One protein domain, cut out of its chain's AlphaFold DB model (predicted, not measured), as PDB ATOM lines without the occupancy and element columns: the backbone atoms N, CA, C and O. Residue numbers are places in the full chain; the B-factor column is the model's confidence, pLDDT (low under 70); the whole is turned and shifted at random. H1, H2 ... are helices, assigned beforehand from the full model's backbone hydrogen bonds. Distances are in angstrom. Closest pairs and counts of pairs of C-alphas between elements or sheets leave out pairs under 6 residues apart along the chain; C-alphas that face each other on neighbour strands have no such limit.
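Overview. This is residues 61 to 108 of the 214 residues of an uncharacterized protein of Herbaspirillum sp. C9C3 (UniProt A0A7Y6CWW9). H2 and H3 pack on each other at a slant, and H1 is set at the far end of H2, making a corner with the first residues of H2 and leaving H3 alone. A long loop, residues 86 to 96, leads from the end of H2 back to the start of H3, and the two helices run the same way. The printed part has 48 residues with three named helices, H1, H2 and H3 in chain order, and no named strand; the class is all helix. It is compact, with a radius of gyration of the C-alphas of 10.6 A, but elongated, spanning 29 by 18 by 13 A.

Along the chain. H1 is residues 63 to 70, beginning at C-alpha 63 at (230.607, 108.280, 87.504), and is 10.5 A long from first to last C-alpha. H2, residues 74 to 85, is the longest helix at 16.7 A; C-alpha 74 is at (220.111, 113.609, 83.081). H3, residues 97 to 107, measures 15.7 A and ends at C-alpha 107 at (233.648, 126.670, 76.166).

Arrangement. H1 touches H2, which meets it with residues 74 to 77 alone; the closest C-alphas are those of Leu 68 and Trp 74, 5.6 A apart. Their lines stand at a steep tilt of 48 degrees, and they run opposite ways. H2 touches H3 with 16 pairs of C-alphas within 8 A, the closest being those of Phe 84 and Ala 103, 4.7 A apart. These two stand at a steep tilt of 43 degrees and run the same way. H1 and H3 are apart. In H1, H2 and H3 every O i to N i+4 pair is within hydrogen-bond range.

Size, cuts and confidence. The two C-alphas farthest apart, those of Lys 70 and Asp 88, are separated by 29.9 A. The printed part has no cut. The link from H1 to H2 is tight, and the link from H2 to H3, 11 residues, is long. The mean pLDDT of the printed part is 86.0, and residues 94 to 95 are under 70.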
ATOM      1  N   GLN A  61     228.050 107.454  80.835       90.81
ATOM      2  CA  GLN A  61     229.351 106.880  80.468       90.81
ATOM      3  C   GLN A  61     230.394 106.957  81.590       90.81
ATOM      4  O   GLN A  61     231.409 106.263  81.555       90.81
ATOM      5  N   ASN A  62     230.172 107.794  82.603       90.00
ATOM      6  CA  ASN A  62     231.104 107.976  83.713       90.00
ATOM      7  C   ASN A  62     230.376 108.169  85.054       90.00
ATOM      8  O   ASN A  62     229.151 108.292  85.123       90.00
ATOM      9  N   LEU A  63     231.146 108.182  86.146       93.25
ATOM     10  CA  LEU A  63     230.607 108.280  87.504       93.25
ATOM     11  C   LEU A  63     229.819 109.581  87.743       93.25
ATOM     12  O   LEU A  63     228.797 109.555  88.431       93.25
ATOM     13  N   ALA A  64     230.265 110.704  87.173       90.56
ATOM     14  CA  ALA A  64     229.580 111.987  87.319       90.56
ATOM     15  C   ALA A  64     228.230 111.979  86.582       90.56
ATOM     16  O   ALA A  64     227.210 112.384  87.141       90.56
ATOM     17  N   GLU A  65     228.196 111.431  85.369       92.12
ATOM     18  CA  GLU A  65     226.969 111.232  84.596       92.12
ATOM     19  C   GLU A  65     225.979 110.300  85.299       92.12
ATOM     20  O   GLU A  65     224.784 110.597  85.362       92.12
ATOM     21  N   ALA A  66     226.464 109.203  85.889       93.81
ATOM     22  CA  ALA A  66     225.627 108.266  86.633       93.81
ATOM     23  C   ALA A  66     225.000 108.927  87.872       93.81
ATOM     24  O   ALA A  66     223.827 108.692  88.181       93.81
ATOM     25  N   LEU A  67     225.750 109.801  88.553       95.00
ATOM     26  CA  LEU A  67     225.236 110.605  89.661       95.00
ATOM     27  C   LEU A  67     224.143 111.575  89.190       95.00
ATOM     28  O   LEU A  67     223.060 111.603  89.778       95.00
ATOM     29  N   LEU A  68     224.386 112.329  88.113       92.31
ATOM     30  CA  LEU A  68     223.400 113.256  87.545       92.31
ATOM     31  C   LEU A  68     222.133 112.524  87.098       92.31
ATOM     32  O   LEU A  68     221.021 112.992  87.361       92.31
ATOM     33  N   TRP A  69     222.282 111.345  86.495       92.81
ATOM     34  CA  TRP A  69     221.165 110.467  86.166       92.81
ATOM     35  C   TRP A  69     220.380 110.055  87.413       92.81
ATOM     36  O   TRP A  69     219.163 110.244  87.459       92.81
ATOM     37  N   LYS A  70     221.064 109.597  88.470       95.31
ATOM     38  CA  LYS A  70     220.419 109.197  89.730       95.31
ATOM     39  C   LYS A  70     219.683 110.355  90.415       95.31
ATOM     40  O   LYS A  70     218.657 110.127  91.054       95.31
ATOM     41  N   MET A  71     220.177 111.581  90.263       93.12
ATOM     42  CA  MET A  71     219.545 112.805  90.768       93.12
ATOM     43  C   MET A  71     218.368 113.294  89.904       93.12
ATOM     44  O   MET A  71     217.771 114.325  90.220       93.12
ATOM     45  N   GLY A  72     218.040 112.610  88.801       89.56
ATOM     46  CA  GLY A  72     217.013 113.051  87.852       89.56
ATOM     47  C   GLY A  72     217.425 114.281  87.033       89.56
ATOM     48  O   GLY A  72     216.572 114.987  86.503       89.56
ATOM     49  N   LYS A  73     218.730 114.565  86.940       88.88
ATOM     50  CA  LYS A  73     219.316 115.705  86.212       88.88
ATOM     51  C   LYS A  73     219.901 115.317  84.852       88.88
ATOM     52  O   LYS A  73     220.581 116.127  84.234       88.88
ATOM     53  N   TRP A  74     219.596 114.114  84.357       89.00
ATOM     54  CA  TRP A  74     220.111 113.609  83.081       89.00
ATOM     55  C   TRP A  74     219.792 114.524  81.894       89.00
ATOM     56  O   TRP A  74     220.684 114.891  81.140       89.00
ATOM     57  N   ASN A  75     218.539 114.965  81.755       86.31
ATOM     58  CA  ASN A  75     218.162 115.862  80.657       86.31
ATOM     59  C   ASN A  75     218.831 117.240  80.768       86.31
ATOM     60  O   ASN A  75     219.258 117.777  79.753       86.31
ATOM     61  N   THR A  76     218.985 117.783  81.984       86.00
ATOM     62  CA  THR A  76     219.760 119.015  82.207       86.00
ATOM     63  C   THR A  76     221.210 118.836  81.766       86.00
ATOM     64  O   THR A  76     221.741 119.716  81.104       86.00
ATOM     65  N   TYR A  77     221.834 117.697  82.083       88.62
ATOM     66  CA  TYR A  77     223.198 117.396  81.649       88.62
ATOM     67  C   TYR A  77     223.323 117.301  80.126       88.62
ATOM     68  O   TYR A  77     224.206 117.930  79.557       88.62
ATOM     69  N   LYS A  78     222.414 116.589  79.448       87.94
ATOM     70  CA  LYS A  78     222.425 116.515  77.978       87.94
ATOM     71  C   LYS A  78     222.349 117.904  77.346       87.94
ATOM     72  O   LYS A  78     223.177 118.242  76.515       87.94
ATOM     73  N   ILE A  79     221.421 118.741  77.809       86.50
ATOM     74  CA  ILE A  79     221.282 120.111  77.299       86.50
ATOM     75  C   ILE A  79     222.523 120.954  77.622       86.50
ATOM     76  O   ILE A  79     222.948 121.760  76.796       86.50
ATOM     77  N   PHE A  80     223.128 120.765  78.797       88.69
ATOM     78  CA  PHE A  80     224.384 121.415  79.165       88.69
ATOM     79  C   PHE A  80     225.498 121.072  78.171       88.69
ATOM     80  O   PHE A  80     226.149 121.972  77.653       88.69
ATOM     81  N   VAL A  81     225.677 119.787  77.858       89.44
ATOM     82  CA  VAL A  81     226.674 119.328  76.882       89.44
ATOM     83  C   VAL A  81     226.350 119.831  75.468       89.44
ATOM     84  O   VAL A  81     227.246 120.296  74.772       89.44
ATOM     85  N   GLU A  82     225.076 119.835  75.058       87.81
ATOM     86  CA  GLU A  82     224.644 120.412  73.774       87.81
ATOM     87  C   GLU A  82     225.033 121.895  73.661       87.81
ATOM     88  O   GLU A  82     225.609 122.292  72.656       87.81
ATOM     89  N   ASN A  83     224.775 122.705  74.695       86.69
ATOM     90  CA  ASN A  83     225.135 124.133  74.707       86.69
ATOM     91  C   ASN A  83     226.647 124.374  74.826       86.69
ATOM     92  O   ASN A  83     227.123 125.441  74.445       86.69
ATOM     93  N   PHE A  84     227.400 123.424  75.387       90.06
ATOM     94  CA  PHE A  84     228.859 123.489  75.419       90.06
ATOM     95  C   PHE A  84     229.453 123.244  74.021       90.06
ATOM     96  O   PHE A  84     230.382 123.940  73.615       90.06
ATOM     97  N   ASN A  85     228.911 122.271  73.281       87.94
ATOM     98  CA  ASN A  85     229.413 121.879  71.962       87.94
ATOM     99  C   ASN A  85     228.934 122.792  70.823       87.94
ATOM    100  O   ASN A  85     229.663 122.974  69.849       87.94
ATOM    101  N   ASP A  86     227.726 123.345  70.930       86.06
ATOM    102  CA  ASP A  86     227.097 124.187  69.911       86.06
ATOM    103  C   ASP A  86     226.854 125.603  70.456       86.06
ATOM    104  O   ASP A  86     225.867 125.876  71.145       86.06
ATOM    105  N   LEU A  87     227.779 126.518  70.144       81.12
ATOM    106  CA  LEU A  87     227.700 127.923  70.556       81.12
ATOM    107  C   LEU A  87     226.662 128.731  69.757       81.12
ATOM    108  O   LEU A  87     226.216 129.787  70.229       81.12
ATOM    109  N   ASP A  88     226.255 128.238  68.586       79.44
ATOM    110  CA  ASP A  88     225.277 128.896  67.717       79.44
ATOM    111  C   ASP A  88     223.844 128.633  68.197       79.44
ATOM    112  O   ASP A  88     222.955 129.476  68.031       79.44
ATOM    113  N   ARG A  89     223.608 127.506  68.875       78.19
ATOM    114  CA  ARG A  89     222.314 127.184  69.488       78.19
ATOM    115  C   ARG A  89     221.930 128.177  70.575       78.19
ATOM    116  O   ARG A  89     222.585 128.218  71.609       78.19
ATOM    117  N   GLU A  90     220.815 128.895  70.427       79.06
ATOM    118  CA  GLU A  90     220.329 129.813  71.471       79.06
ATOM    119  C   GLU A  90     220.267 129.162  72.865       79.06
ATOM    120  O   GLU A  90     219.853 128.011  73.021       79.06
ATOM    121  N   VAL A  91     220.644 129.934  73.894       78.31
ATOM    122  CA  VAL A  91     220.564 129.504  75.297       78.31
ATOM    123  C   VAL A  91     219.127 129.117  75.626       78.31
ATOM    124  O   VAL A  91     218.263 129.976  75.783       78.31
ATOM    125  N   SER A  92     218.874 127.818  75.759       70.06
ATOM    126  CA  SER A  92     217.531 127.321  76.050       70.06
ATOM    127  C   SER A  92     217.185 127.457  77.531       70.06
ATOM    128  O   SER A  92     218.041 127.311  78.414       70.06
ATOM    129  N   SER A  93     215.906 127.703  77.804       70.00
ATOM    130  CA  SER A  93     215.320 127.556  79.134       70.00
ATOM    131  C   SER A  93     215.012 126.103  79.489       70.00
ATOM    132  O   SER A  93     214.941 125.784  80.680       70.00
ATOM    133  N   ASP A  94     214.917 125.215  78.497       65.88
ATOM    134  CA  ASP A  94     214.861 123.773  78.717       65.88
ATOM    135  C   ASP A  94     216.170 123.336  79.378       65.88
ATOM    136  O   ASP A  94     217.256 123.684  78.928       65.88
ATOM    137  N   GLY A  95     216.095 122.633  80.509       63.47
ATOM    138  CA  GLY A  95     217.280 122.290  81.309       63.47
ATOM    139  C   GLY A  95     217.807 123.420  82.207       63.47
ATOM    140  O   GLY A  95     218.522 123.129  83.167       63.47
ATOM    141  N   GLY A  96     217.362 124.662  81.988       76.06
ATOM    142  CA  GLY A  96     217.635 125.835  82.815       76.06
ATOM    143  C   GLY A  96     218.640 126.798  82.180       76.06
ATOM    144  O   GLY A  96     219.815 126.478  82.036       76.06
ATOM    145  N   VAL A  97     218.193 128.028  81.914       81.06
ATOM    146  CA  VAL A  97     218.976 129.101  81.265       81.06
ATOM    147  C   VAL A  97     220.341 129.366  81.921       81.06
ATOM    148  O   VAL A  97     221.316 129.623  81.228       81.06
ATOM    149  N   VAL A  98     220.439 129.255  83.253       84.50
ATOM    150  CA  VAL A  98     221.699 129.429  84.004       84.50
ATOM    151  C   VAL A  98     222.703 128.326  83.667       84.50
ATOM    152  O   VAL A  98     223.878 128.607  83.465       84.50
ATOM    153  N   PHE A  99     222.243 127.077  83.563       84.50
ATOM    154  CA  PHE A  99     223.100 125.948  83.201       84.50
ATOM    155  C   PHE A  99     223.542 126.047  81.740       84.50
ATOM    156  O   PHE A  99     224.728 125.904  81.460       84.50
ATOM    157  N   SER A 100     222.620 126.370  80.834       85.56
ATOM    158  CA  SER A 100     222.919 126.585  79.414       85.56
ATOM    159  C   SER A 100     223.921 127.733  79.198       85.56
ATOM    160  O   SER A 100     224.861 127.595  78.421       85.56
ATOM    161  N   ALA A 101     223.779 128.848  79.923       88.06
ATOM    162  CA  ALA A 101     224.734 129.956  79.870       88.06
ATOM    163  C   ALA A 101     226.099 129.583  80.472       88.06
ATOM    164  O   ALA A 101     227.137 129.938  79.919       88.06
ATOM    165  N   PHE A 102     226.117 128.825  81.573       89.75
ATOM    166  CA  PHE A 102     227.369 128.366  82.172       89.75
ATOM    167  C   PHE A 102     228.125 127.383  81.265       89.75
ATOM    168  O   PHE A 102     229.349 127.441  81.203       89.75
ATOM    169  N   ALA A 103     227.424 126.533  80.508       90.12
ATOM    170  CA  ALA A 103     228.043 125.675  79.498       90.12
ATOM    171  C   ALA A 103     228.811 126.491  78.445       90.12
ATOM    172  O   ALA A 103     229.947 126.157  78.117       90.12
ATOM    173  N   ARG A 104     228.233 127.608  77.985       88.12
ATOM    174  CA  ARG A 104     228.912 128.528  77.060       88.12
ATOM    175  C   ARG A 104     230.157 129.146  77.679       88.12
ATOM    176  O   ARG A 104     231.191 129.136  77.032       88.12
ATOM    177  N   TYR A 105     230.082 129.593  78.933       89.50
ATOM    178  CA  TYR A 105     231.248 130.107  79.660       89.50
ATOM    179  C   TYR A 105     232.389 129.088  79.769       89.50
ATOM    180  O   TYR A 105     233.559 129.440  79.654       89.50
ATOM    181  N   LEU A 106     232.080 127.802  79.960       90.50
ATOM    182  CA  LEU A 106     233.126 126.779  79.982       90.50
ATOM    183  C   LEU A 106     233.823 126.628  78.625       90.50
ATOM    184  O   LEU A 106     235.019 126.336  78.593       90.50
ATOM    185  N   ARG A 107     233.093 126.788  77.519       89.12
ATOM    186  CA  ARG A 107     233.648 126.670  76.166       89.12
ATOM    187  C   ARG A 107     234.372 127.941  75.723       89.12
ATOM    188  O   ARG A 107     235.390 127.846  75.043       89.12
ATOM    189  N   ASP A 108     233.848 129.089  76.121       86.56
ATOM    190  CA  ASP A 108     234.362 130.426  75.852       86.56
ATOM    191  C   ASP A 108     234.478 131.198  77.180       86.56
ATOM    192  O   ASP A 108     233.489 131.774  77.645       86.56
TER     193      ASP A 108